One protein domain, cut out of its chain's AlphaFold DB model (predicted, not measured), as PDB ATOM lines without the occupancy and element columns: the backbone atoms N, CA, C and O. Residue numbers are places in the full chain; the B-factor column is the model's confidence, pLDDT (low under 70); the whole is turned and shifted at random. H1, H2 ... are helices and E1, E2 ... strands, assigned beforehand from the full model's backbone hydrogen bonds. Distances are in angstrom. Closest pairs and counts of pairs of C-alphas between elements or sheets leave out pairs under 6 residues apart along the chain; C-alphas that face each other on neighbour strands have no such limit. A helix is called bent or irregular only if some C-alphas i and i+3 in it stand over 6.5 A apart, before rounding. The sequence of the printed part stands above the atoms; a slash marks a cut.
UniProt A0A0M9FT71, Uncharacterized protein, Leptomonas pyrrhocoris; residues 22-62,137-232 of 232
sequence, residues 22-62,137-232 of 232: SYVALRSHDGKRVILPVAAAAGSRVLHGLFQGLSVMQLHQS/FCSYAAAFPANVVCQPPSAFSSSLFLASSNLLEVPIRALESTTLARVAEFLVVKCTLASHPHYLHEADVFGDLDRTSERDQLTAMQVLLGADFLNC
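This is residues 22 to 62 and 137 to 232 of the 232 residues of an uncharacterized protein of Leptomonas pyrrhocoris (UniProt A0A0M9FT71). A small, twisted sheet of four strands is covered on one face by the long helix H3, which runs along the strands, with the short H1 beside it on the same face. H4 crosses H3 steeply, and H2 meets the end of H4 end to end, the two making a long line that reaches out past the sheet. The 137 printed residues hold four named helices and four named strands in the order E1 E2 H1 H2 E3 E4 H3 H4; the class is mixed, helices and strands, and the mixed sheet runs E3 E2 E1 E4. The whole is compact by its radius of gyration of the C-alphas, 15.7 A, with an elongated outline of 55 by 34 by 23 A.

Find C-alpha 23 at (-0.163, -43.634, 40.555); from there E1 runs through residues 23 to 28, 16.2 A long. E2 is residues 33 to 37, 13.3 A, and H1 follows at once as residues 38 to 41, 4.8 A. H2, residues 45 to 62, spans 25.7 A and ends at C-alpha 62, (-17.259, -49.720, 52.721). After the cut come E3, residues 137 to 139, 6.5 A, and E4, residues 168 to 172, 12.6 A. H3, residues 177 to 195, spans 28.5 A and is irregular: C-alphas 192 and 195 are 7.1 A apart. H4, residues 214 to 230, spans 24.4 A and ends at C-alpha 230, (-4.214, -27.098, 39.079).

Begin at the hairpin E1 and E2, antiparallel at 151 degrees, where N 26 and O 34 are 2.8 A apart. Edge strands E4 and E3 are parallel to E1 and E2: look for N 172 and O 27 at 2.7 A, and N 138 and O 33 at 2.8 A. H3 lies over E2 and E1 at a height of 9.4 A. H1 touches H3, with C-alphas 40 and 188 closest at 5.0 A. H3 touches H4 with residues 179 to 183 alone, C-alphas 179 and 223 being closest at 5.4 A, at a steep tilt of 63 degrees. H2 and H4 touch only at their ends, C-alphas 46 and 230 closest at 5.5 A; H2 only grazes the sheet. In H2 and H4 every O i to N i+4 pair is within hydrogen-bond range, in H3 14 of 15; H1 is too short for such a pair.

The farthest C-alphas, of Ser 62 and Thr 212, are 55.5 A apart. Residues 63 to 136 are not printed, and C-alphas 62 and 137 lie 32.6 A apart across that cut. The links E3 to E4 and H3 to H4 are long. Low confidence, under 70, falls on residues 62, 142 to 166 and 195 to 203.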
ATOM      1  N   SER A  22       0.940 -45.341  44.875       77.56
ATOM      2  CA  SER A  22      -0.268 -45.144  44.084       77.56
ATOM      3  C   SER A  22       0.042 -44.142  42.970       77.56
ATOM      4  O   SER A  22       0.640 -43.091  43.210       77.56
ATOM      5  N   TYR A  23      -0.334 -44.480  41.738       85.12
ATOM      6  CA  TYR A  23      -0.163 -43.634  40.555       85.12
ATOM      7  C   TYR A  23      -1.513 -43.095  40.084       85.12
ATOM      8  O   TYR A  23      -2.552 -43.729  40.284       85.12
ATOM      9  N   VAL A  24      -1.489 -41.936  39.434       88.94
ATOM     10  CA  VAL A  24      -2.646 -41.311  38.785       88.94
ATOM     11  C   VAL A  24      -2.302 -41.022  37.324       88.94
ATOM     12  O   VAL A  24      -1.175 -40.628  37.022       88.94
ATOM     13  N   ALA A  25      -3.256 -41.225  36.415       91.81
ATOM     14  CA  ALA A  25      -3.180 -40.745  35.039       91.81
ATOM     15  C   ALA A  25      -3.979 -39.454  34.903       91.81
ATOM     16  O   ALA A  25      -5.191 -39.449  35.090       91.81
ATOM     17  N   LEU A  26      -3.323 -38.376  34.500       93.38
ATOM     18  CA  LEU A  26      -3.984 -37.163  34.041       93.38
ATOM     19  C   LEU A  26      -4.181 -37.271  32.532       93.38
ATOM     20  O   LEU A  26      -3.215 -37.463  31.798       93.38
ATOM     21  N   ARG A  27      -5.418 -37.172  32.050       93.94
ATOM     22  CA  ARG A  27      -5.720 -37.216  30.615       93.94
ATOM     23  C   ARG A  27      -5.915 -35.805  30.075       93.94
ATOM     24  O   ARG A  27      -6.832 -35.120  30.518       93.94
ATOM     25  N   SER A  28      -5.089 -35.393  29.124       93.75
ATOM     26  CA  SER A  28      -5.150 -34.076  28.487       93.75
ATOM     27  C   SER A  28      -6.339 -33.933  27.529       93.75
ATOM     28  O   SER A  28      -7.039 -34.903  27.210       93.75
ATOM     29  N   HIS A  29      -6.554 -32.711  27.038       92.06
ATOM     30  CA  HIS A  29      -7.555 -32.379  26.022       92.06
ATOM     31  C   HIS A  29      -7.418 -33.219  24.741       92.06
ATOM     32  O   HIS A  29      -8.401 -33.768  24.249       92.06
ATOM     33  N   ASP A  30      -6.191 -33.380  24.243       92.50
ATOM     34  CA  ASP A  30      -5.841 -34.183  23.063       92.50
ATOM     35  C   ASP A  30      -5.839 -35.699  23.338       92.50
ATOM     36  O   ASP A  30      -5.482 -36.503  22.482       92.50
ATOM     37  N   GLY A  31      -6.265 -36.116  24.535       88.25
ATOM     38  CA  GLY A  31      -6.473 -37.513  24.889       88.25
ATOM     39  C   GLY A  31      -5.212 -38.277  25.283       88.25
ATOM     40  O   GLY A  31      -5.330 -39.466  25.587       88.25
ATOM     41  N   LYS A  32      -4.047 -37.623  25.334       92.56
ATOM     42  CA  LYS A  32      -2.810 -38.222  25.847       92.56
ATOM     43  C   LYS A  32      -2.842 -38.301  27.370       92.56
ATOM     44  O   LYS A  32      -3.574 -37.575  28.042       92.56
ATOM     45  N   ARG A  33      -2.057 -39.220  27.927       91.94
ATOM     46  CA  ARG A  33      -2.028 -39.483  29.371       91.94
ATOM     47  C   ARG A  33      -0.685 -39.105  29.976       91.94
ATOM     48  O   ARG A  33       0.349 -39.483  29.447       91.94
ATOM     49  N   VAL A  34      -0.706 -38.428  31.115       91.50
ATOM     50  CA  VAL A  34       0.470 -38.146  31.938       91.50
ATOM     51  C   VAL A  34       0.340 -38.912  33.249       91.50
ATOM     52  O   VAL A  34      -0.594 -38.681  34.011       91.50
ATOM     53  N   ILE A  35       1.249 -39.850  33.499       92.12
ATOM     54  CA  ILE A  35       1.234 -40.706  34.689       92.12
ATOM     55  C   ILE A  35       2.238 -40.167  35.701       92.12
ATOM     56  O   ILE A  35       3.427 -40.069  35.399       92.12
ATOM     57  N   LEU A  36       1.779 -39.862  36.912       89.94
ATOM     58  CA  LEU A  36       2.630 -39.393  38.005       89.94
ATOM     59  C   LEU A  36       2.220 -40.022  39.348       89.94
ATOM     60  O   LEU A  36       1.086 -40.492  39.492       89.94
ATOM     61  N   PRO A  37       3.126 -40.069  40.340       87.50
ATOM     62  CA  PRO A  37       2.785 -40.523  41.684       87.50
ATOM     63  C   PRO A  37       1.687 -39.650  42.303       87.50
ATOM     64  O   PRO A  37       1.716 -38.425  42.174       87.50
ATOM     65  N   VAL A  38       0.764 -40.262  43.051       86.81
ATOM     66  CA  VAL A  38      -0.303 -39.549  43.782       86.81
ATOM     67  C   VAL A  38       0.276 -38.498  44.726       86.81
ATOM     68  O   VAL A  38      -0.321 -37.447  44.915       86.81
ATOM     69  N   ALA A  39       1.462 -38.741  45.275       83.94
ATOM     70  CA  ALA A  39       2.160 -37.781  46.113       83.94
ATOM     71  C   ALA A  39       2.555 -36.484  45.395       83.94
ATOM     72  O   ALA A  39       2.334 -35.400  45.927       83.94
ATOM     73  N   ALA A  40       3.100 -36.597  44.182       88.50
ATOM     74  CA  ALA A  40       3.419 -35.441  43.354       88.50
ATOM     75  C   ALA A  40       2.131 -34.746  42.897       88.50
ATOM     76  O   ALA A  40       2.002 -33.529  43.008       88.50
ATOM     77  N   ALA A  41       1.127 -35.528  42.484       89.75
ATOM     78  CA  ALA A  41      -0.184 -35.011  42.111       89.75
ATOM     79  C   ALA A  41      -0.876 -34.265  43.264       89.75
ATOM     80  O   ALA A  41      -1.502 -33.238  43.037       89.75
ATOM     81  N   ALA A  42      -0.722 -34.720  44.509       88.19
ATOM     82  CA  ALA A  42      -1.253 -34.052  45.696       88.19
ATOM     83  C   ALA A  42      -0.578 -32.699  45.990       88.19
ATOM     84  O   ALA A  42      -1.077 -31.949  46.828       88.19
ATOM     85  N   GLY A  43       0.514 -32.360  45.296       86.38
ATOM     86  CA  GLY A  43       1.063 -31.004  45.267       86.38
ATOM     87  C   GLY A  43       0.137 -29.984  44.590       86.38
ATOM     88  O   GLY A  43       0.282 -28.787  44.835       86.38
ATOM     89  N   SER A  44      -0.828 -30.445  43.787       92.06
ATOM     90  CA  SER A  44      -1.956 -29.657  43.281       92.06
ATOM     91  C   SER A  44      -3.104 -29.677  44.288       92.06
ATOM     92  O   SER A  44      -3.576 -30.747  44.683       92.06
ATOM     93  N   ARG A  45      -3.621 -28.499  44.663       91.06
ATOM     94  CA  ARG A  45      -4.783 -28.419  45.570       91.06
ATOM     95  C   ARG A  45      -6.040 -29.035  44.961       91.06
ATOM     96  O   ARG A  45      -6.831 -29.633  45.686       91.06
ATOM     97  N   VAL A  46      -6.215 -28.911  43.646       92.62
ATOM     98  CA  VAL A  46      -7.366 -29.477  42.927       92.62
ATOM     99  C   VAL A  46      -7.337 -31.001  42.977       92.62
ATOM    100  O   VAL A  46      -8.317 -31.625  43.387       92.62
ATOM    101  N   LEU A  47      -6.201 -31.604  42.625       91.38
ATOM    102  CA  LEU A  47      -6.044 -33.056  42.671       91.38
ATOM    103  C   LEU A  47      -6.107 -33.571  44.112       91.38
ATOM    104  O   LEU A  47      -6.777 -34.566  44.370       91.38
ATOM    105  N   HIS A  48      -5.512 -32.856  45.067       89.81
ATOM    106  CA  HIS A  48      -5.614 -33.182  46.488       89.81
ATOM    107  C   HIS A  48      -7.066 -33.205  46.990       89.81
ATOM    108  O   HIS A  48      -7.466 -34.151  47.667       89.81
ATOM    109  N   GLY A  49      -7.876 -32.202  46.633       86.88
ATOM    110  CA  GLY A  49      -9.295 -32.162  46.993       86.88
ATOM    111  C   GLY A  49     -10.092 -33.314  46.377       86.88
ATOM    112  O   GLY A  49     -10.913 -33.932  47.055       86.88
ATOM    113  N   LEU A  50      -9.805 -33.663  45.117       89.19
ATOM    114  CA  LEU A  50     -10.411 -34.817  44.444       89.19
ATOM    115  C   LEU A  50     -10.066 -36.124  45.164       89.19
ATOM    116  O   LEU A  50     -10.946 -36.931  45.457       89.19
ATOM    117  N   PHE A  51      -8.791 -36.308  45.492       87.44
ATOM    118  CA  PHE A  51      -8.295 -37.448  46.250       87.44
ATOM    119  C   PHE A  51      -9.004 -37.559  47.608       87.44
ATOM    120  O   PHE A  51      -9.540 -38.618  47.934       87.44
ATOM    121  N   GLN A  52      -9.100 -36.460  48.357       85.81
ATOM    122  CA  GLN A  52      -9.802 -36.426  49.639       85.81
ATOM    123  C   GLN A  52     -11.291 -36.783  49.503       85.81
ATOM    124  O   GLN A  52     -11.808 -37.575  50.294       85.81
ATOM    125  N   GLY A  53     -11.978 -36.241  48.493       81.56
ATOM    126  CA  GLY A  53     -13.385 -36.546  48.224       81.56
ATOM    127  C   GLY A  53     -13.617 -38.029  47.927       81.56
ATOM    128  O   GLY A  53     -14.521 -38.640  48.499       81.56
ATOM    129  N   LEU A  54     -12.756 -38.634  47.102       83.69
ATOM    130  CA  LEU A  54     -12.818 -40.066  46.798       83.69
ATOM    131  C   LEU A  54     -12.593 -40.928  48.044       83.69
ATOM    132  O   LEU A  54     -13.330 -41.893  48.246       83.69
ATOM    133  N   SER A  55     -11.644 -40.561  48.908       79.12
ATOM    134  CA  SER A  55     -11.414 -41.268  50.173       79.12
ATOM    135  C   SER A  55     -12.657 -41.270  51.068       79.12
ATOM    136  O   SER A  55     -13.025 -42.313  51.606       79.12
ATOM    137  N   VAL A  56     -13.341 -40.128  51.200       79.81
ATOM    138  CA  VAL A  56     -14.579 -40.031  51.992       79.81
ATOM    139  C   VAL A  56     -15.684 -40.891  51.376       79.81
ATOM    140  O   VAL A  56     -16.308 -41.685  52.078       79.81
ATOM    141  N   MET A  57     -15.895 -40.810  50.060       77.62
ATOM    142  CA  MET A  57     -16.911 -41.619  49.373       77.62
ATOM    143  C   MET A  57     -16.675 -43.127  49.525       77.62
ATOM    144  O   MET A  57     -17.628 -43.885  49.708       77.62
ATOM    145  N   GLN A  58     -15.420 -43.570  49.472       76.44
ATOM    146  CA  GLN A  58     -15.060 -44.979  49.638       76.44
ATOM    147  C   GLN A  58     -15.276 -45.469  51.073       76.44
ATOM    148  O   GLN A  58     -15.739 -46.595  51.264       76.44
ATOM    149  N   LEU A  59     -15.016 -44.631  52.084       74.81
ATOM    150  CA  LEU A  59     -15.329 -44.953  53.481       74.81
ATOM    151  C   LEU A  59     -16.830 -45.208  53.669       74.81
ATOM    152  O   LEU A  59     -17.209 -46.195  54.297       74.81
ATOM    153  N   HIS A  60     -17.682 -44.373  53.067       71.25
ATOM    154  CA  HIS A  60     -19.133 -44.560  53.120       71.25
ATOM    155  C   HIS A  60     -19.600 -45.819  52.374       71.25
ATOM    156  O   HIS A  60     -20.461 -46.529  52.886       71.25
ATOM    157  N   GLN A  61     -19.017 -46.145  51.215       73.44
ATOM    158  CA  GLN A  61     -19.343 -47.381  50.484       73.44
ATOM    159  C   GLN A  61     -18.928 -48.642  51.256       73.44
ATOM    160  O   GLN A  61     -19.679 -49.612  51.305       73.44
ATOM    161  N   SER A  62     -17.765 -48.607  51.909       59.97
ATOM    162  CA  SER A  62     -17.259 -49.720  52.721       59.97
ATOM    163  C   SER A  62     -18.106 -49.937  53.980       59.97
ATOM    164  O   SER A  62     -18.377 -51.072  54.359       59.97
ATOM    165  N   PHE A 137       1.231 -41.807  25.872       70.50
ATOM    166  CA  PHE A 137       1.422 -41.561  27.292       70.50
ATOM    167  C   PHE A 137       2.835 -41.052  27.618       70.50
ATOM    168  O   PHE A 137       3.812 -41.470  27.006       70.50
ATOM    169  N   CYS A 138       2.927 -40.191  28.631       77.44
ATOM    170  CA  CYS A 138       4.158 -39.725  29.263       77.44
ATOM    171  C   CYS A 138       4.149 -40.196  30.727       77.44
ATOM    172  O   CYS A 138       3.140 -40.029  31.414       77.44
ATOM    173  N   SER A 139       5.212 -40.842  31.211       77.94
ATOM    174  CA  SER A 139       5.232 -41.463  32.545       77.94
ATOM    175  C   SER A 139       6.414 -40.988  33.379       77.94
ATOM    176  O   SER A 139       7.566 -41.204  33.013       77.94
ATOM    177  N   TYR A 140       6.120 -40.432  34.552       76.94
ATOM    178  CA  TYR A 140       7.105 -40.016  35.552       76.94
ATOM    179  C   TYR A 140       7.340 -41.087  36.627       76.94
ATOM    180  O   TYR A 140       8.001 -40.834  37.633       76.94
ATOM    181  N   ALA A 141       6.823 -42.304  36.429       71.69
ATOM    182  CA  ALA A 141       6.934 -43.375  37.415       71.69
ATOM    183  C   ALA A 141       8.380 -43.811  37.685       71.69
ATOM    184  O   ALA A 141       8.712 -44.103  38.830       71.69
ATOM    185  N   ALA A 142       9.227 -43.818  36.652       62.62
ATOM    186  CA  ALA A 142      10.642 -44.172  36.762       62.62
ATOM    187  C   ALA A 142      11.531 -43.001  37.219       62.62
ATOM    188  O   ALA A 142      12.622 -43.230  37.733       62.62
ATOM    189  N   ALA A 143      11.072 -41.757  37.034       60.00
ATOM    190  CA  ALA A 143      11.798 -40.550  37.434       60.00
ATOM    191  C   ALA A 143      11.662 -40.251  38.936       60.00
ATOM    192  O   ALA A 143      12.436 -39.471  39.487       60.00
ATOM    193  N   PHE A 144      10.683 -40.864  39.607       59.53
ATOM    194  CA  PHE A 144      10.484 -40.685  41.037       59.53
ATOM    195  C   PHE A 144      11.472 -41.554  41.831       59.53
ATOM    196  O   PHE A 144      11.448 -42.781  41.705       59.53
ATOM    197  N   PRO A 145      12.353 -40.959  42.647       59.97
ATOM    198  CA  PRO A 145      13.414 -41.707  43.291       59.97
ATOM    199  C   PRO A 145      12.851 -42.531  44.463       59.97
ATOM    200  O   PRO A 145      12.057 -42.056  45.274       59.97
ATOM    201  N   ALA A 146      13.268 -43.798  44.557       55.53
ATOM    202  CA  ALA A 146      12.723 -44.769  45.515       55.53
ATOM    203  C   ALA A 146      12.984 -44.419  46.997       55.53
ATOM    204  O   ALA A 146      12.391 -45.016  47.892       55.53
ATOM    205  N   ASN A 147      13.882 -43.467  47.261       52.28
ATOM    206  CA  ASN A 147      14.198 -42.951  48.592       52.28
ATOM    207  C   ASN A 147      13.227 -41.853  49.064       52.28
ATOM    208  O   ASN A 147      13.225 -41.527  50.251       52.28
ATOM    209  N   VAL A 148      12.406 -41.285  48.175       51.75
ATOM    210  CA  VAL A 148      11.392 -40.296  48.548       51.75
ATOM    211  C   VAL A 148      10.148 -41.044  49.021       51.75
ATOM    212  O   VAL A 148       9.295 -41.475  48.245       51.75
ATOM    213  N   VAL A 149      10.051 -41.221  50.340       51.94
ATOM    214  CA  VAL A 149       8.848 -41.751  50.986       51.94
ATOM    215  C   VAL A 149       7.824 -40.632  51.055       51.94
ATOM    216  O   VAL A 149       7.739 -39.886  52.030       51.94
ATOM    217  N   CYS A 150       7.009 -40.522  50.017       49.72
ATOM    218  CA  CYS A 150       5.801 -39.739  50.131       49.72
ATOM    219  C   CYS A 150       4.738 -40.574  50.823       49.72
ATOM    220  O   CYS A 150       4.160 -41.486  50.230       49.72
ATOM    221  N   GLN A 151       4.466 -40.259  52.087       45.81
ATOM    222  CA  GLN A 151       3.214 -40.703  52.671       45.81
ATOM    223  C   GLN A 151       2.085 -40.057  51.867       45.81
ATOM    224  O   GLN A 151       2.026 -38.827  51.791       45.81
ATOM    225  N   PRO A 152       1.195 -40.847  51.244       47.56
ATOM    226  CA  PRO A 152      -0.036 -40.266  50.754       47.56
ATOM    227  C   PRO A 152      -0.786 -39.706  51.981       47.56
ATOM    228  O   PRO A 152      -0.586 -40.216  53.092       47.56
ATOM    229  N   PRO A 153      -1.599 -38.644  51.833       48.06
ATOM    230  CA  PRO A 153      -2.300 -38.056  52.973       48.06
ATOM    231  C   PRO A 153      -3.047 -39.162  53.726       48.06
ATOM    232  O   PRO A 153      -3.596 -40.047  53.076       48.06
ATOM    233  N   SER A 154      -3.037 -39.149  55.067       45.97
ATOM    234  CA  SER A 154      -3.437 -40.261  55.964       45.97
ATOM    235  C   SER A 154      -4.795 -40.940  55.688       45.97
ATOM    236  O   SER A 154      -5.096 -41.959  56.299       45.97
ATOM    237  N   ALA A 155      -5.605 -40.413  54.769       48.31
ATOM    238  CA  ALA A 155      -6.813 -41.036  54.235       48.31
ATOM    239  C   ALA A 155      -6.553 -42.120  53.160       48.31
ATOM    240  O   ALA A 155      -7.452 -42.894  52.836       48.31
ATOM    241  N   PHE A 156      -5.337 -42.217  52.616       50.25
ATOM    242  CA  PHE A 156      -4.948 -43.219  51.624       50.25
ATOM    243  C   PHE A 156      -4.258 -44.395  52.297       50.25
ATOM    244  O   PHE A 156      -3.033 -44.535  52.286       50.25
ATOM    245  N   SER A 157      -5.061 -45.274  52.885       45.38
ATOM    246  CA  SER A 157      -4.560 -46.590  53.251       45.38
ATOM    247  C   SER A 157      -4.208 -47.335  51.959       45.38
ATOM    248  O   SER A 157      -5.081 -47.613  51.136       45.38
ATOM    249  N   SER A 158      -2.921 -47.641  51.768       45.56
ATOM    250  CA  SER A 158      -2.358 -48.323  50.586       45.56
ATOM    251  C   SER A 158      -2.996 -49.692  50.286       45.56
ATOM    252  O   SER A 158      -2.705 -50.300  49.262       45.56
ATOM    253  N   SER A 159      -3.871 -50.174  51.167       43.28
ATOM    254  CA  SER A 159      -4.525 -51.477  51.100       43.28
ATOM    255  C   SER A 159      -5.782 -51.525  50.221       43.28
ATOM    256  O   SER A 159      -6.290 -52.616  49.992       43.28
ATOM    257  N   LEU A 160      -6.308 -50.392  49.731       46.03
ATOM    258  CA  LEU A 160      -7.657 -50.351  49.130       46.03
ATOM    259  C   LEU A 160      -7.717 -50.200  47.599       46.03
ATOM    260  O   LEU A 160      -8.797 -50.309  47.031       46.03
ATOM    261  N   PHE A 161      -6.580 -50.034  46.914       47.59
ATOM    262  CA  PHE A 161      -6.516 -50.026  45.438       47.59
ATOM    263  C   PHE A 161      -5.956 -51.331  44.841       47.59
ATOM    264  O   PHE A 161      -5.734 -51.424  43.638       47.59
ATOM    265  N   LEU A 162      -5.721 -52.355  45.669       40.28
ATOM    266  CA  LEU A 162      -5.083 -53.612  45.253       40.28
ATOM    267  C   LEU A 162      -6.020 -54.608  44.549       40.28
ATOM    268  O   LEU A 162      -5.562 -55.662  44.110       40.28
ATOM    269  N   ALA A 163      -7.303 -54.289  44.382       35.41
ATOM    270  CA  ALA A 163      -8.222 -55.113  43.604       35.41
ATOM    271  C   ALA A 163      -8.429 -54.493  42.216       35.41
ATOM    272  O   ALA A 163      -9.219 -53.568  42.050       35.41
ATOM    273  N   SER A 164      -7.728 -55.054  41.224       35.88
ATOM    274  CA  SER A 164      -7.770 -54.752  39.782       35.88
ATOM    275  C   SER A 164      -7.181 -53.396  39.366       35.88
ATOM    276  O   SER A 164      -7.709 -52.364  39.743       35.88
ATOM    277  N   SER A 165      -6.071 -53.436  38.612       44.75
ATOM    278  CA  SER A 165      -5.656 -52.618  37.439       44.75
ATOM    279  C   SER A 165      -6.171 -51.178  37.197       44.75
ATOM    280  O   SER A 165      -5.986 -50.644  36.105       44.75
ATOM    281  N   ASN A 166      -6.768 -50.505  38.171       56.06
ATOM    282  CA  ASN A 166      -7.480 -49.249  37.996       56.06
ATOM    283  C   ASN A 166      -6.584 -48.102  38.448       56.06
ATOM    284  O   ASN A 166      -6.689 -47.583  39.558       56.06
ATOM    285  N   LEU A 167      -5.670 -47.721  37.558       74.44
ATOM    286  CA  LEU A 167      -5.047 -46.407  37.605       74.44
ATOM    287  C   LEU A 167      -6.165 -45.353  37.638       74.44
ATOM    288  O   LEU A 167      -7.028 -45.353  36.758       74.44
ATOM    289  N   LEU A 168      -6.169 -44.469  38.638       83.75
ATOM    290  CA  LEU A 168      -7.148 -43.385  38.691       83.75
ATOM    291  C   LEU A 168      -6.910 -42.459  37.494       83.75
ATOM    292  O   LEU A 168      -5.854 -41.835  37.397       83.75
ATOM    293  N   GLU A 169      -7.874 -42.387  36.581       87.88
ATOM    294  CA  GLU A 169      -7.811 -41.509  35.414       87.88
ATOM    295  C   GLU A 169      -8.587 -40.216  35.694       87.88
ATOM    296  O   GLU A 169      -9.799 -40.234  35.901       87.88
ATOM    297  N   VAL A 170      -7.883 -39.083  35.699       90.00
ATOM    298  CA  VAL A 170      -8.445 -37.748  35.919       90.00
ATOM    299  C   VAL A 170      -8.428 -36.977  34.594       90.00
ATOM    300  O   VAL A 170      -7.350 -36.656  34.087       90.00
ATOM    301  N   PRO A 171      -9.589 -36.662  33.997       91.44
ATOM    302  CA  PRO A 171      -9.643 -35.904  32.753       91.44
ATOM    303  C   PRO A 171      -9.395 -34.406  32.996       91.44
ATOM    304  O   PRO A 171     -10.221 -33.716  33.587       91.44
ATOM    305  N   ILE A 172      -8.290 -33.884  32.466       92.19
ATOM    306  CA  ILE A 172      -7.900 -32.470  32.465       92.19
ATOM    307  C   ILE A 172      -8.075 -31.912  31.045       92.19
ATOM    308  O   ILE A 172      -7.123 -31.655  30.313       92.19
ATOM    309  N   ARG A 173      -9.333 -31.738  30.625       90.00
ATOM    310  CA  ARG A 173      -9.673 -31.289  29.258       90.00
ATOM    311  C   ARG A 173      -9.357 -29.820  28.977       90.00
ATOM    312  O   ARG A 173      -9.500 -29.390  27.842       90.00
ATOM    313  N   ALA A 174      -8.975 -29.058  29.997       88.69
ATOM    314  CA  ALA A 174      -8.609 -27.654  29.856       88.69
ATOM    315  C   ALA A 174      -7.171 -27.459  29.346       88.69
ATOM    316  O   ALA A 174      -6.839 -26.364  28.911       88.69
ATOM    317  N   LEU A 175      -6.324 -28.497  29.406       90.50
ATOM    318  CA  LEU A 175      -4.898 -28.396  29.093       90.50
ATOM    319  C   LEU A 175      -4.503 -29.331  27.950       90.50
ATOM    320  O   LEU A 175      -4.922 -30.491  27.893       90.50
ATOM    321  N   GLU A 176      -3.657 -28.820  27.062       92.38
ATOM    322  CA  GLU A 176      -2.949 -29.620  26.066       92.38
ATOM    323  C   GLU A 176      -1.898 -30.521  26.737       92.38
ATOM    324  O   GLU A 176      -1.410 -30.226  27.831       92.38
ATOM    325  N   SER A 177      -1.553 -31.640  26.096       92.25
ATOM    326  CA  SER A 177      -0.589 -32.610  26.624       92.25
ATOM    327  C   SER A 177       0.793 -32.037  26.922       92.25
ATOM    328  O   SER A 177       1.391 -32.420  27.925       92.25
ATOM    329  N   THR A 178       1.294 -31.123  26.093       91.19
ATOM    330  CA  THR A 178       2.601 -30.468  26.265       91.19
ATOM    331  C   THR A 178       2.632 -29.634  27.544       91.19
ATOM    332  O   THR A 178       3.500 -29.823  28.397       91.19
ATOM    333  N   THR A 179       1.622 -28.787  27.735       92.12
ATOM    334  CA  THR A 179       1.430 -27.976  28.943       92.12
ATOM    335  C   THR A 179       1.238 -28.850  30.177       92.12
ATOM    336  O   THR A 179       1.865 -28.622  31.211       92.12
ATOM    337  N   LEU A 180       0.404 -29.890  30.075       93.19
ATOM    338  CA  LEU A 180       0.145 -30.812  31.178       93.19
ATOM    339  C   LEU A 180       1.410 -31.568  31.605       93.19
ATOM    340  O   LEU A 180       1.622 -31.754  32.801       93.19
ATOM    341  N   ALA A 181       2.254 -31.979  30.655       92.19
ATOM    342  CA  ALA A 181       3.524 -32.636  30.945       92.19
ATOM    343  C   ALA A 181       4.468 -31.710  31.724       92.19
ATOM    344  O   ALA A 181       4.996 -32.115  32.753       92.19
ATOM    345  N   ARG A 182       4.596 -30.443  31.311       91.44
ATOM    346  CA  ARG A 182       5.428 -29.446  32.006       91.44
ATOM    347  C   ARG A 182       4.958 -29.159  33.430       91.44
ATOM    348  O   ARG A 182       5.766 -29.118  34.354       91.44
ATOM    349  N   VAL A 183       3.649 -29.013  33.638       92.75
ATOM    350  CA  VAL A 183       3.101 -28.819  34.992       92.75
ATOM    351  C   VAL A 183       3.283 -30.083  35.844       92.75
ATOM    352  O   VAL A 183       3.611 -29.993  37.026       92.75
ATOM    353  N   ALA A 184       3.128 -31.274  35.260       92.19
ATOM    354  CA  ALA A 184       3.370 -32.534  35.960       92.19
ATOM    355  C   ALA A 184       4.847 -32.723  36.339       92.19
ATOM    356  O   ALA A 184       5.136 -33.170  37.449       92.19
ATOM    357  N   GLU A 185       5.773 -32.351  35.459       90.94
ATOM    358  CA  GLU A 185       7.209 -32.345  35.735       90.94
ATOM    359  C   GLU A 185       7.534 -31.427  36.912       90.94
ATOM    360  O   GLU A 185       8.182 -31.857  37.867       90.94
ATOM    361  N   PHE A 186       6.983 -30.210  36.914       90.25
ATOM    362  CA  PHE A 186       7.112 -29.292  38.041       90.25
ATOM    363  C   PHE A 186       6.590 -29.900  39.347       90.25
ATOM    364  O   PHE A 186       7.275 -29.841  40.367       90.25
ATOM    365  N   LEU A 187       5.415 -30.535  39.338       90.19
ATOM    366  CA  LEU A 187       4.859 -31.204  40.520       90.19
ATOM    367  C   LEU A 187       5.765 -32.327  41.038       90.19
ATOM    368  O   LEU A 187       5.928 -32.479  42.252       90.19
ATOM    369  N   VAL A 188       6.364 -33.108  40.137       88.69
ATOM    370  CA  VAL A 188       7.305 -34.179  40.488       88.69
ATOM    371  C   VAL A 188       8.570 -33.595  41.106       88.69
ATOM    372  O   VAL A 188       8.939 -34.003  42.204       88.69
ATOM    373  N   VAL A 189       9.186 -32.605  40.461       86.44
ATOM    374  CA  VAL A 189      10.401 -31.930  40.938       86.44
ATOM    375  C   VAL A 189      10.167 -31.236  42.280       86.44
ATOM    376  O   VAL A 189      10.942 -31.400  43.223       86.44
ATOM    377  N   LYS A 190       9.048 -30.523  42.421       84.94
ATOM    378  CA  LYS A 190       8.632 -29.894  43.680       84.94
ATOM    379  C   LYS A 190       8.485 -30.928  44.794       84.94
ATOM    380  O   LYS A 190       8.877 -30.672  45.928       84.94
ATOM    381  N   CYS A 191       7.928 -32.095  44.478       83.56
ATOM    382  CA  CYS A 191       7.731 -33.179  45.433       83.56
ATOM    383  C   CYS A 191       9.056 -33.834  45.854       83.56
ATOM    384  O   CYS A 191       9.271 -34.057  47.046       83.56
ATOM    385  N   THR A 192       9.970 -34.097  44.916       80.56
ATOM    386  CA  THR A 192      11.276 -34.704  45.223       80.56
ATOM    387  C   THR A 192      12.172 -33.764  46.027       80.56
ATOM    388  O   THR A 192      12.855 -34.203  46.956       80.56
ATOM    389  N   LEU A 193      12.115 -32.464  45.740       78.25
ATOM    390  CA  LEU A 193      12.904 -31.430  46.410       78.25
ATOM    391  C   LEU A 193      12.209 -30.804  47.624       78.25
ATOM    392  O   LEU A 193      12.792 -29.943  48.278       78.25
ATOM    393  N   ALA A 194      11.007 -31.257  47.998       71.94
ATOM    394  CA  ALA A 194      10.294 -30.759  49.180       71.94
ATOM    395  C   ALA A 194      11.101 -30.917  50.486       71.94
ATOM    396  O   ALA A 194      10.918 -30.153  51.431       71.94
ATOM    397  N   SER A 195      12.017 -31.890  50.533       66.12
ATOM    398  CA  SER A 195      12.944 -32.103  51.654       66.12
ATOM    399  C   SER A 195      14.094 -31.087  51.709       66.12
ATOM    400  O   SER A 195      14.747 -30.954  52.742       66.12
ATOM    401  N   HIS A 196      14.331 -30.358  50.618       69.19
ATOM    402  CA  HIS A 196      15.457 -29.454  50.426       69.19
ATOM    403  C   HIS A 196      14.977 -28.148  49.762       69.19
ATOM    404  O   HIS A 196      15.290 -27.888  48.599       69.19
ATOM    405  N   PRO A 197      14.229 -27.289  50.486       64.81
ATOM    406  CA  PRO A 197      13.552 -26.123  49.908       64.81
ATOM    407  C   PRO A 197      14.500 -25.116  49.242       64.81
ATOM    408  O   PRO A 197      14.090 -24.401  48.335       64.81
ATOM    409  N   HIS A 198      15.773 -25.087  49.645       64.62
ATOM    410  CA  HIS A 198      16.797 -24.240  49.029       64.62
ATOM    411  C   HIS A 198      17.157 -24.653  47.592       64.62
ATOM    412  O   HIS A 198      17.572 -23.802  46.816       64.62
ATOM    413  N   TYR A 199      16.933 -25.915  47.218       61.38
ATOM    414  CA  TYR A 199      17.237 -26.446  45.885       61.38
ATOM    415  C   TYR A 199      16.064 -26.316  44.904       61.38
ATOM    416  O   TYR A 199      16.228 -26.560  43.714       61.38
ATOM    417  N   LEU A 200      14.880 -25.892  45.365       62.84
ATOM    418  CA  LEU A 200      13.733 -25.667  44.478       62.84
ATOM    419  C   LEU A 200      13.984 -24.542  43.466       62.84
ATOM    420  O   LEU A 200      13.447 -24.595  42.368       62.84
ATOM    421  N   HIS A 201      14.794 -23.539  43.818       58.50
ATOM    422  CA  HIS A 201      15.209 -22.491  42.879       58.50
ATOM    423  C   HIS A 201      16.252 -22.961  41.863       58.50
ATOM    424  O   HIS A 201      16.377 -22.343  40.813       58.50
ATOM    425  N   GLU A 202      16.985 -24.034  42.163       50.06
ATOM    426  CA  GLU A 202      17.986 -24.605  41.257       50.06
ATOM    427  C   GLU A 202      17.367 -25.594  40.264       50.06
ATOM    428  O   GLU A 202      17.950 -25.888  39.224       50.06
ATOM    429  N   ALA A 203      16.171 -26.098  40.567       61.31
ATOM    430  CA  ALA A 203      15.438 -26.986  39.688       61.31
ATOM    431  C   ALA A 203      14.705 -26.175  38.620       61.31
ATOM    432  O   ALA A 203      13.506 -25.908  38.707       61.31
ATOM    433  N   ASP A 204      15.469 -25.741  37.626       71.38
ATOM    434  CA  ASP A 204      14.982 -24.941  36.513       71.38
ATOM    435  C   ASP A 204      14.193 -25.809  35.516       71.38
ATOM    436  O   ASP A 204      14.659 -26.142  34.431       71.38
ATOM    437  N   VAL A 205      12.978 -26.215  35.908       75.44
ATOM    438  CA  VAL A 205      12.045 -27.018  35.084       75.44
ATOM    439  C   VAL A 205      11.690 -26.317  33.763       75.44
ATOM    440  O   VAL A 205      11.246 -26.952  32.806       75.44
ATOM    441  N   PHE A 206      11.881 -24.998  33.715       82.69
ATOM    442  CA  PHE A 206      11.571 -24.144  32.574       82.69
ATOM    443  C   PHE A 206      12.821 -23.474  31.988       82.69
ATOM    444  O   PHE A 206      12.692 -22.514  31.227       82.69
ATOM    445  N   GLY A 207      14.019 -23.954  32.340       82.62
ATOM    446  CA  GLY A 207      15.290 -23.341  31.940       82.62
ATOM    447  C   GLY A 207      15.595 -23.441  30.454       82.62
ATOM    448  O   GLY A 207      16.470 -22.751  29.937       82.62
ATOM    449  N   ASP A 208      14.858 -24.292  29.756       86.94
ATOM    450  CA  ASP A 208      14.913 -24.461  28.316       86.94
ATOM    451  C   ASP A 208      14.009 -23.485  27.544       86.94
ATOM    452  O   ASP A 208      14.089 -23.453  26.320       86.94
ATOM    453  N   LEU A 209      13.177 -22.682  28.223       87.62
ATOM    454  CA  LEU A 209      12.346 -21.664  27.574       87.62
ATOM    455  C   LEU A 209      13.154 -20.390  27.297       87.62
ATOM    456  O   LEU A 209      13.616 -19.710  28.221       87.62
ATOM    457  N   ASP A 210      13.262 -20.008  26.025       89.62
ATOM    458  CA  ASP A 210      13.916 -18.766  25.629       89.62
ATOM    459  C   ASP A 210      12.983 -17.565  25.837       89.62
ATOM    460  O   ASP A 210      11.928 -17.423  25.219       89.62
ATOM    461  N   ARG A 211      13.409 -16.625  26.683       88.25
ATOM    462  CA  ARG A 211      12.658 -15.392  26.967       88.25
ATOM    463  C   ARG A 211      12.508 -14.482  25.750       88.25
ATOM    464  O   ARG A 211      11.631 -13.620  25.768       88.25
ATOM    465  N   THR A 212      13.350 -14.625  24.731       92.56
ATOM    466  CA  THR A 212      13.285 -13.823  23.501       92.56
ATOM    467  C   THR A 212      12.403 -14.449  22.419       92.56
ATOM    468  O   THR A 212      12.003 -13.755  21.487       92.56
ATOM    469  N   SER A 213      12.028 -15.720  22.579       95.19
ATOM    470  CA  SER A 213      11.175 -16.460  21.653       95.19
ATOM    471  C   SER A 213       9.694 -16.225  21.955       95.19
ATOM    472  O   SER A 213       9.197 -16.571  23.028       95.19
ATOM    473  N   GLU A 214       8.941 -15.690  20.989       95.50
ATOM    474  CA  GLU A 214       7.482 -15.522  21.115       95.50
ATOM    475  C   GLU A 214       6.764 -16.861  21.355       95.50
ATOM    476  O   GLU A 214       5.794 -16.942  22.110       95.50
ATOM    477  N   ARG A 215       7.269 -17.944  20.751       92.75
ATOM    478  CA  ARG A 215       6.717 -19.295  20.916       92.75
ATOM    479  C   ARG A 215       6.869 -19.793  22.355       92.75
ATOM    480  O   ARG A 215       5.937 -20.385  22.909       92.75
ATOM    481  N   ASP A 216       8.016 -19.534  22.969       92.12
ATOM    482  CA  ASP A 216       8.294 -19.980  24.335       92.12
ATOM    483  C   ASP A 216       7.576 -19.096  25.355       92.12
ATOM    484  O   ASP A 216       7.082 -19.599  26.363       92.12
ATOM    485  N   GLN A 217       7.394 -17.807  25.055       92.88
ATOM    486  CA  GLN A 217       6.532 -16.916  25.837       92.88
ATOM    487  C   GLN A 217       5.074 -17.399  25.856       92.88
ATOM    488  O   GLN A 217       4.447 -17.434  26.918       92.88
ATOM    489  N   LEU A 218       4.532 -17.824  24.708       93.00
ATOM    490  CA  LEU A 218       3.195 -18.424  24.639       93.00
ATOM    491  C   LEU A 218       3.122 -19.724  25.448       93.00
ATOM    492  O   LEU A 218       2.161 -19.928  26.192       93.00
ATOM    493  N   THR A 219       4.151 -20.567  25.356       90.81
ATOM    494  CA  THR A 219       4.251 -21.808  26.139       90.81
ATOM    495  C   THR A 219       4.270 -21.509  27.640       90.81
ATOM    496  O   THR A 219       3.509 -22.106  28.400       90.81
ATOM    497  N   ALA A 220       5.061 -20.528  28.080       91.69
ATOM    498  CA  ALA A 220       5.119 -20.095  29.475       91.69
ATOM    499  C   ALA A 220       3.759 -19.580  29.975       91.69
ATOM    500  O   ALA A 220       3.336 -19.919  31.080       91.69
ATOM    501  N   MET A 221       3.036 -18.814  29.154       92.81
ATOM    502  CA  MET A 221       1.689 -18.345  29.484       92.81
ATOM    503  C   MET A 221       0.697 -19.510  29.623       92.81
ATOM    504  O   MET A 221      -0.104 -19.529  30.558       92.81
ATOM    505  N   GLN A 222       0.760 -20.508  28.738       92.88
ATOM    506  CA  GLN A 222      -0.069 -21.712  28.842       92.88
ATOM    507  C   GLN A 222       0.253 -22.519  30.104       92.88
ATOM    508  O   GLN A 222      -0.664 -22.967  30.792       92.88
ATOM    509  N   VAL A 223       1.537 -22.681  30.434       92.69
ATOM    510  CA  VAL A 223       1.983 -23.351  31.664       92.69
ATOM    511  C   VAL A 223       1.494 -22.602  32.899       92.69
ATOM    512  O   VAL A 223       0.992 -23.240  33.818       92.69
ATOM    513  N   LEU A 224       1.554 -21.269  32.903       92.88
ATOM    514  CA  LEU A 224       1.042 -20.445  33.998       92.88
ATOM    515  C   LEU A 224      -0.463 -20.659  34.218       92.88
ATOM    516  O   LEU A 224      -0.890 -20.881  35.348       92.88
ATOM    517  N   LEU A 225      -1.260 -20.655  33.147       93.56
ATOM    518  CA  LEU A 225      -2.698 -20.941  33.224       93.56
ATOM    519  C   LEU A 225      -2.974 -22.380  33.681       93.56
ATOM    520  O   LEU A 225      -3.907 -22.623  34.444       93.56
ATOM    521  N   GLY A 226      -2.156 -23.340  33.243       92.31
ATOM    522  CA  GLY A 226      -2.244 -24.728  33.691       92.31
ATOM    523  C   GLY A 226      -1.911 -24.908  35.169       92.31
ATOM    524  O   GLY A 226      -2.602 -25.654  35.865       92.31
ATOM    525  N   ALA A 227      -0.899 -24.194  35.658       92.31
ATOM    526  CA  ALA A 227      -0.524 -24.172  37.063       92.31
ATOM    527  C   ALA A 227      -1.598 -23.499  37.928       92.31
ATOM    528  O   ALA A 227      -1.904 -24.007  39.003       92.31
ATOM    529  N   ASP A 228      -2.232 -22.425  37.447       94.12
ATOM    530  CA  ASP A 228      -3.371 -21.790  38.125       94.12
ATOM    531  C   ASP A 228      -4.586 -22.730  38.184       94.12
ATOM    532  O   ASP A 228      -5.157 -22.948  39.254       94.12
ATOM    533  N   PHE A 229      -4.914 -23.395  37.067       93.38
ATOM    534  CA  PHE A 229      -5.994 -24.383  37.009       93.38
ATOM    535  C   PHE A 229      -5.784 -25.532  38.002       93.38
ATOM    536  O   PHE A 229      -6.726 -25.948  38.675       93.38
ATOM    537  N   LEU A 230      -4.559 -26.053  38.111       92.12
ATOM    538  CA  LEU A 230      -4.214 -27.098  39.079       92.12
ATOM    539  C   LEU A 230      -3.894 -26.537  40.475       92.12
ATOM    540  O   LEU A 230      -3.815 -27.310  41.433       92.12
ATOM    541  N   ASN A 231      -3.783 -25.218  40.616       93.12
ATOM    542  CA  ASN A 231      -3.432 -24.494  41.832       93.12
ATOM    543  C   ASN A 231      -2.177 -25.082  42.504       93.12
ATOM    544  O   ASN A 231      -2.258 -25.655  43.603       93.12
ATOM    545  N   CYS A 232      -1.044 -25.022  41.795       88.75
ATOM    546  CA  CYS A 232       0.230 -25.629  42.197       88.75
ATOM    547  C   CYS A 232       1.454 -24.731  42.021       88.75
ATOM    548  O   CYS A 232       1.473 -23.938  41.059       88.75
TER     549      CYS A 232